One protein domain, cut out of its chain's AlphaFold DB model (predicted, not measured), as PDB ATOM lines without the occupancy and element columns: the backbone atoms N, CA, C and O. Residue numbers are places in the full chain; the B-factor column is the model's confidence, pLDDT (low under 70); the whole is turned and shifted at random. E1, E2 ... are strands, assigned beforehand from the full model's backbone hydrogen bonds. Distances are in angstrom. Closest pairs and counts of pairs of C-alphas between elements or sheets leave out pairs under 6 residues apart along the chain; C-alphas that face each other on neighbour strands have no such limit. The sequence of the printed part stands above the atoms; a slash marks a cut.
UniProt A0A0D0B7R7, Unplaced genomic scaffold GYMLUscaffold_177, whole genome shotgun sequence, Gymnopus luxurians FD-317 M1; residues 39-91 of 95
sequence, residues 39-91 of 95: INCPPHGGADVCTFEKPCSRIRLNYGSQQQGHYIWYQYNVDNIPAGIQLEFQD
ATOM      1  N   ILE A  39     243.285 239.133 172.859       77.62
ATOM      2  CA  ILE A  39     243.352 238.566 171.503       77.62
ATOM      3  C   ILE A  39     244.313 237.374 171.409       77.62
ATOM      4  O   ILE A  39     244.153 236.519 170.544       77.62
ATOM      5  N   ASN A  40     245.293 237.301 172.312       77.56
ATOM      6  CA  ASN A  40     246.237 236.202 172.372       77.56
ATOM      7  C   ASN A  40     245.653 234.946 173.026       77.56
ATOM      8  O   ASN A  40     246.291 233.902 172.962       77.56
ATOM      9  N   CYS A  41     244.452 235.000 173.605       80.75
ATOM     10  CA  CYS A  41     243.806 233.806 174.125       80.75
ATOM     11  C   CYS A  41     243.402 232.826 173.010       80.75
ATOM     12  O   CYS A  41     243.079 233.241 171.889       80.75
ATOM     13  N   PRO A  42     243.356 231.515 173.308       81.38
ATOM     14  CA  PRO A  42     242.811 230.534 172.381       81.38
ATOM     15  C   PRO A  42     241.371 230.885 171.961       81.38
ATOM     16  O   PRO A  42     240.643 231.522 172.729       81.38
ATOM     17  N   PRO A  43     240.920 230.460 170.767       74.56
ATOM     18  CA  PRO A  43     241.600 229.545 169.842       74.56
ATOM     19  C   PRO A  43     242.460 230.237 168.771       74.56
ATOM     20  O   PRO A  43     243.066 229.555 167.950       74.56
ATOM     21  N   HIS A  44     242.469 231.570 168.721       73.56
ATOM     22  CA  HIS A  44     243.067 232.326 167.613       73.56
ATOM     23  C   HIS A  44     244.390 233.012 167.965       73.56
ATOM     24  O   HIS A  44     245.102 233.446 167.062       73.56
ATOM     25  N   GLY A  45     244.704 233.126 169.254       75.12
ATOM     26  CA  GLY A  45     245.909 233.776 169.736       75.12
ATOM     27  C   GLY A  45     247.085 232.833 170.000       75.12
ATOM     28  O   GLY A  45     246.991 231.623 169.810       75.12
ATOM     29  N   GLY A  46     248.218 233.411 170.413       77.19
ATOM     30  CA  GLY A  46     249.460 232.674 170.669       77.19
ATOM     31  C   GLY A  46     249.613 232.106 172.083       77.19
ATOM     32  O   GLY A  46     250.597 231.417 172.334       77.19
ATOM     33  N   ALA A  47     248.700 232.412 173.009       79.06
ATOM     34  CA  ALA A  47     248.710 231.835 174.349       79.06
ATOM     35  C   ALA A  47     248.157 230.409 174.303       79.06
ATOM     36  O   ALA A  47     247.143 230.151 173.658       79.06
ATOM     37  N   ASP A  48     248.788 229.495 175.031       80.25
ATOM     38  CA  ASP A  48     248.343 228.105 175.132       80.25
ATOM     39  C   ASP A  48     247.078 227.985 175.983       80.25
ATOM     40  O   ASP A  48     246.197 227.175 175.699       80.25
ATOM     41  N   VAL A  49     246.977 228.804 177.035       82.88
ATOM     42  CA  VAL A  49     245.808 228.822 177.913       82.88
ATOM     43  C   VAL A  49     245.577 230.205 178.507       82.88
ATOM     44  O   VAL A  49     246.510 230.905 178.901       82.88
ATOM     45  N   CYS A  50     244.306 230.571 178.623       83.00
ATOM     46  CA  CYS A  50     243.874 231.716 179.406       83.00
ATOM     47  C   CYS A  50     243.014 231.244 180.573       83.00
ATOM     48  O   CYS A  50     242.062 230.494 180.377       83.00
ATOM     49  N   THR A  51     243.334 231.681 181.789       85.25
ATOM     50  CA  THR A  51     242.623 231.287 183.010       85.25
ATOM     51  C   THR A  51     241.949 232.494 183.638       85.25
ATOM     52  O   THR A  51     242.604 233.467 183.997       85.25
ATOM     53  N   PHE A  52     240.641 232.417 183.828       83.06
ATOM     54  CA  PHE A  52     239.889 233.312 184.677       83.06
ATOM     55  C   PHE A  52     239.941 232.858 186.140       83.06
ATOM     56  O   PHE A  52     239.440 231.789 186.497       83.06
ATOM     57  N   GLU A  53     240.530 233.692 186.990       80.69
ATOM     58  CA  GLU A  53     240.751 233.411 188.404       80.69
ATOM     59  C   GLU A  53     239.685 234.060 189.284       80.69
ATOM     60  O   GLU A  53     239.546 235.288 189.350       80.69
ATOM     61  N   LYS A  54     238.962 233.223 190.023       78.00
ATOM     62  CA  LYS A  54     238.029 233.625 191.074       78.00
ATOM     63  C   LYS A  54     238.675 233.391 192.442       78.00
ATOM     64  O   LYS A  54     239.373 232.397 192.619       78.00
ATOM     65  N   PRO A  55     238.450 234.270 193.435       79.00
ATOM     66  CA  PRO A  55     237.591 235.463 193.421       79.00
ATOM     67  C   PRO A  55     238.245 236.722 192.826       79.00
ATOM     68  O   PRO A  55     237.594 237.761 192.741       79.00
ATOM     69  N   CYS A  56     239.514 236.657 192.416       76.25
ATOM     70  CA  CYS A  56     240.294 237.842 192.050       76.25
ATOM     71  C   CYS A  56     239.814 238.589 190.802       76.25
ATOM     72  O   CYS A  56     240.298 239.685 190.546       76.25
ATOM     73  N   SER A  57     238.862 238.029 190.052       76.81
ATOM     74  CA  SER A  57     238.236 238.672 188.897       76.81
ATOM     75  C   SER A  57     239.269 239.168 187.886       76.81
ATOM     76  O   SER A  57     239.168 240.272 187.357       76.81
ATOM     77  N   ARG A  58     240.269 238.318 187.625       76.19
ATOM     78  CA  ARG A  58     241.359 238.582 186.688       76.19
ATOM     79  C   ARG A  58     241.547 237.440 185.708       76.19
ATOM     80  O   ARG A  58     241.305 236.284 186.046       76.19
ATOM     81  N   ILE A  59     242.010 237.772 184.511       78.31
ATOM     82  CA  ILE A  59     242.371 236.791 183.485       78.31
ATOM     83  C   ILE A  59     243.883 236.719 183.389       78.31
ATOM     84  O   ILE A  59     244.516 237.740 183.152       78.31
ATOM     85  N   ARG A  60     244.422 235.513 183.535       78.94
ATOM     86  CA  ARG A  60     245.818 235.144 183.321       78.94
ATOM     87  C   ARG A  60     245.991 234.584 181.915       78.94
ATOM     88  O   ARG A  60     245.192 233.749 181.504       78.94
ATOM     89  N   LEU A  61     247.050 234.986 181.220       80.75
ATOM     90  CA  LEU A  61     247.465 234.418 179.937       80.75
ATOM     91  C   LEU A  61     248.741 233.603 180.165       80.75
ATOM     92  O   LEU A  61     249.646 234.068 180.849       80.75
ATOM     93  N   ASN A  62     248.823 232.401 179.609       76.94
ATOM     94  CA  ASN A  62     249.991 231.534 179.737       76.94
ATOM     95  C   ASN A  62     250.549 231.184 178.357       76.94
ATOM     96  O   ASN A  62     249.809 230.733 177.485       76.94
ATOM     97  N   TYR A  63     251.864 231.348 178.206       77.50
ATOM     98  CA  TYR A  63     252.617 230.993 177.006       77.50
ATOM     99  C   TYR A  63     253.624 229.884 177.353       77.50
ATOM    100  O   TYR A  63     254.586 230.082 178.097       77.50
ATOM    101  N   GLY A  64     253.401 228.690 176.823       69.38
ATOM    102  CA  GLY A  64     254.154 227.469 177.078       69.38
ATOM    103  C   GLY A  64     253.520 226.540 178.122       69.38
ATOM    104  O   GLY A  64     252.465 226.805 178.696       69.38
ATOM    105  N   SER A  65     254.176 225.400 178.365       61.56
ATOM    106  CA  SER A  65     253.646 224.352 179.250       61.56
ATOM    107  C   SER A  65     253.786 224.701 180.735       61.56
ATOM    108  O   SER A  65     254.715 225.402 181.133       61.56
ATOM    109  N   GLN A  66     252.948 224.099 181.588       55.38
ATOM    110  CA  GLN A  66     253.041 224.236 183.051       55.38
ATOM    111  C   GLN A  66     254.376 223.735 183.662       55.38
ATOM    112  O   GLN A  66     254.606 223.874 184.862       55.38
ATOM    113  N   GLN A  67     255.261 223.124 182.869       54.03
ATOM    114  CA  GLN A  67     256.529 222.565 183.346       54.03
ATOM    115  C   GLN A  67     257.767 223.288 182.789       54.03
ATOM    116  O   GLN A  67     258.820 223.204 183.413       54.03
ATOM    117  N   GLN A  68     257.667 223.988 181.648       52.75
ATOM    118  CA  GLN A  68     258.793 224.693 180.997       52.75
ATOM    119  C   GLN A  68     258.371 225.965 180.220       52.75
ATOM    120  O   GLN A  68     259.102 226.432 179.350       52.75
ATOM    121  N   GLY A  69     257.182 226.514 180.480       54.69
ATOM    122  CA  GLY A  69     256.664 227.709 179.809       54.69
ATOM    123  C   GLY A  69     257.192 229.028 180.378       54.69
ATOM    124  O   GLY A  69     257.608 229.110 181.535       54.69
ATOM    125  N   HIS A  70     257.142 230.079 179.558       56.88
ATOM    126  CA  HIS A  70     257.350 231.455 179.994       56.88
ATOM    127  C   HIS A  70     256.008 232.030 180.461       56.88
ATOM    128  O   HIS A  70     255.186 232.477 179.664       56.88
ATOM    129  N   TYR A  71     255.780 232.028 181.774       57.12
ATOM    130  CA  TYR A  71     254.583 232.636 182.355       57.12
ATOM    131  C   TYR A  71     254.700 234.152 182.290       57.12
ATOM    132  O   TYR A  71     255.542 234.742 182.972       57.12
ATOM    133  N   ILE A  72     253.858 234.783 181.478       58.06
ATOM    134  CA  ILE A  72     253.751 236.235 181.464       58.06
ATOM    135  C   ILE A  72     252.399 236.619 182.049       58.06
ATOM    136  O   ILE A  72     251.347 236.359 181.475       58.06
ATOM    137  N   TRP A  73     252.452 237.216 183.234       59.19
ATOM    138  CA  TRP A  73     251.278 237.572 184.013       59.19
ATOM    139  C   TRP A  73     250.731 238.903 183.540       59.19
ATOM    140  O   TRP A  73     251.390 239.936 183.652       59.19
ATOM    141  N   TYR A  74     249.488 238.883 183.092       62.41
ATOM    142  CA  TYR A  74     248.749 240.095 182.800       62.41
ATOM    143  C   TYR A  74     247.449 240.060 183.574       62.41
ATOM    144  O   TYR A  74     246.860 239.003 183.750       62.41
ATOM    145  N   GLN A  75     247.048 241.206 184.111       62.06
ATOM    146  CA  GLN A  75     245.859 241.320 184.939       62.06
ATOM    147  C   GLN A  75     244.838 242.173 184.200       62.06
ATOM    148  O   GLN A  75     245.018 243.379 184.039       62.06
ATOM    149  N   TYR A  76     243.767 241.528 183.753       65.38
ATOM    150  CA  TYR A  76     242.638 242.197 183.115       65.38
ATOM    151  C   TYR A  76     241.454 242.296 184.058       65.38
ATOM    152  O   TYR A  76     241.086 241.300 184.675       65.38
ATOM    153  N   ASN A  77     240.815 243.467 184.085       64.19
ATOM    154  CA  ASN A  77     239.443 243.574 184.572       64.19
ATOM    155  C   ASN A  77     238.501 242.889 183.576       64.19
ATOM    156  O   ASN A  77     238.593 243.092 182.364       64.19
ATOM    157  N   VAL A  78     237.592 242.081 184.112       62.12
ATOM    158  CA  VAL A  78     236.665 241.194 183.384       62.12
ATOM    159  C   VAL A  78     235.558 241.891 182.614       62.12
ATOM    160  O   VAL A  78     234.784 241.230 181.928       62.12
ATOM    161  N   ASP A  79     235.451 243.207 182.732       63.62
ATOM    162  CA  ASP A  79     234.265 243.925 182.273       63.62
ATOM    163  C   ASP A  79     234.092 243.887 180.746       63.62
ATOM    164  O   ASP A  79     233.011 244.186 180.253       63.62
ATOM    165  N   ASN A  80     235.130 243.510 179.986       62.47
ATOM    166  CA  ASN A  80     235.108 243.500 178.520       62.47
ATOM    167  C   ASN A  80     235.903 242.329 177.926       62.47
ATOM    168  O   ASN A  80     236.909 242.522 177.242       62.47
ATOM    169  N   ILE A  81     235.457 241.101 178.193       67.38
ATOM    170  CA  ILE A  81     236.013 239.904 177.555       67.38
ATOM    171  C   ILE A  81     235.433 239.783 176.135       67.38
ATOM    172  O   ILE A  81     234.210 239.684 176.000       67.38
ATOM    173  N   PRO A  82     236.258 239.786 175.070       69.19
ATOM    174  CA  PRO A  82     235.764 239.623 173.709       69.19
ATOM    175  C   PRO A  82     235.075 238.266 173.532       69.19
ATOM    176  O   PRO A  82     235.527 237.239 174.039       69.19
ATOM    177  N   ALA A  83     233.965 238.258 172.794       66.12
ATOM    178  CA  ALA A  83     233.262 237.024 172.481       66.12
ATOM    179  C   ALA A  83     234.148 236.098 171.631       66.12
ATOM    180  O   ALA A  83     234.855 236.552 170.734       66.12
ATOM    181  N   GLY A  84     234.075 234.792 171.895       70.56
ATOM    182  CA  GLY A  84     234.782 233.776 171.109       70.56
ATOM    183  C   GLY A  84     236.179 233.404 171.611       70.56
ATOM    184  O   GLY A  84     236.800 232.534 171.006       70.56
ATOM    185  N   ILE A  85     236.656 233.988 172.716       75.56
ATOM    186  CA  ILE A  85     237.870 233.504 173.383       75.56
ATOM    187  C   ILE A  85     237.551 232.358 174.350       75.56
ATOM    188  O   ILE A  85     236.479 232.316 174.959       75.56
ATOM    189  N   GLN A  86     238.492 231.434 174.510       81.94
ATOM    190  CA  GLN A  86     238.399 230.330 175.457       81.94
ATOM    191  C   GLN A  86     239.108 230.692 176.756       81.94
ATOM    192  O   GLN A  86     240.281 231.067 176.761       81.94
ATOM    193  N   LEU A  87     238.373 230.557 177.859       82.31
ATOM    194  CA  LEU A  87     238.865 230.779 179.210       82.31
ATOM    195  C   LEU A  87     238.616 229.534 180.054       82.31
ATOM    196  O   LEU A  87     237.496 229.024 180.116       82.31
ATOM    197  N   GLU A  88     239.650 229.084 180.747       85.38
ATOM    198  CA  GLU A  88     239.514 228.147 181.851       85.38
ATOM    199  C   GLU A  88     239.099 228.894 183.110       85.38
ATOM    200  O   GLU A  88     239.524 230.019 183.338       85.38
ATOM    201  N   PHE A  89     238.297 228.270 183.961       82.19
ATOM    202  CA  PHE A  89     237.870 228.872 185.217       82.19
ATOM    203  C   PHE A  89     238.607 228.197 186.367       82.19
ATOM    204  O   PHE A  89     238.587 226.974 186.482       82.19
ATOM    205  N   GLN A  90     239.243 228.995 187.220       82.69
ATOM    206  CA  GLN A  90     239.969 228.507 188.386       82.69
ATOM    207  C   GLN A  90     239.506 229.250 189.640       82.69
ATOM    208  O   GLN A  90     239.560 230.475 189.699       82.69
ATOM    209  N   ASP A  91     239.096 228.500 190.661       82.88
ATOM    210  CA  ASP A  91     238.748 229.033 191.985       82.88
ATOM    211  C   ASP A  91     240.001 229.178 192.864       82.88
ATOM    212  O   ASP A  91     240.108 228.622 193.957       82.88
TER     213      ASP A  91
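What this domain is: This is residues 39 to 91 of the 95 residues of an uncharacterized protein of Gymnopus luxurians FD-317 M1 (UniProt A0A0D0B7R7). Little regular structure is present: a small sheet, the hairpin E1 and E2 with short E3 beside E1, and a long loop, residues 63 to 87, that folds back past E2, where residues 76 to 77 pair with it, before reaching E3. The printed part has 53 residues, 13 of them in three named strands, E1 E2 E3, and no named helix. The all-strand, mixed sheet runs E2 E1 E3. The whole is compact, radius of gyration of the C-alphas 10.6 A, spanning 30 by 23 by 15 A.

How they stand to each other: E1, residues 49 to 53, and E2, residues 58 to 62, form an antiparallel hairpin at 156 degrees; N 51 and O 60 are 2.8 A apart, within hydrogen-bond range. Residues 58 to 59 of E2 pair antiparallel with residues 76 to 77. E3, residues 88 to 90, is parallel to E1 at 36 degrees, with N 52 and O 88 within hydrogen-bond range at 2.7 A. E2 and E3 are apart.

Where its parts are: E1, 12.5 A long, begins at C-alpha 49 (245.808, 228.822, 177.913). E2 measures 13.1 A. E3, 6.6 A, ends at C-alpha 90 (239.969, 228.507, 188.386).

The domain as a whole: The C-alphas farthest apart, Gln 68 and Asp 79, are 31.2 A apart. The printed part has no cut. E2 to E3 is a long link. Residues 64 to 83 have pLDDT under 70.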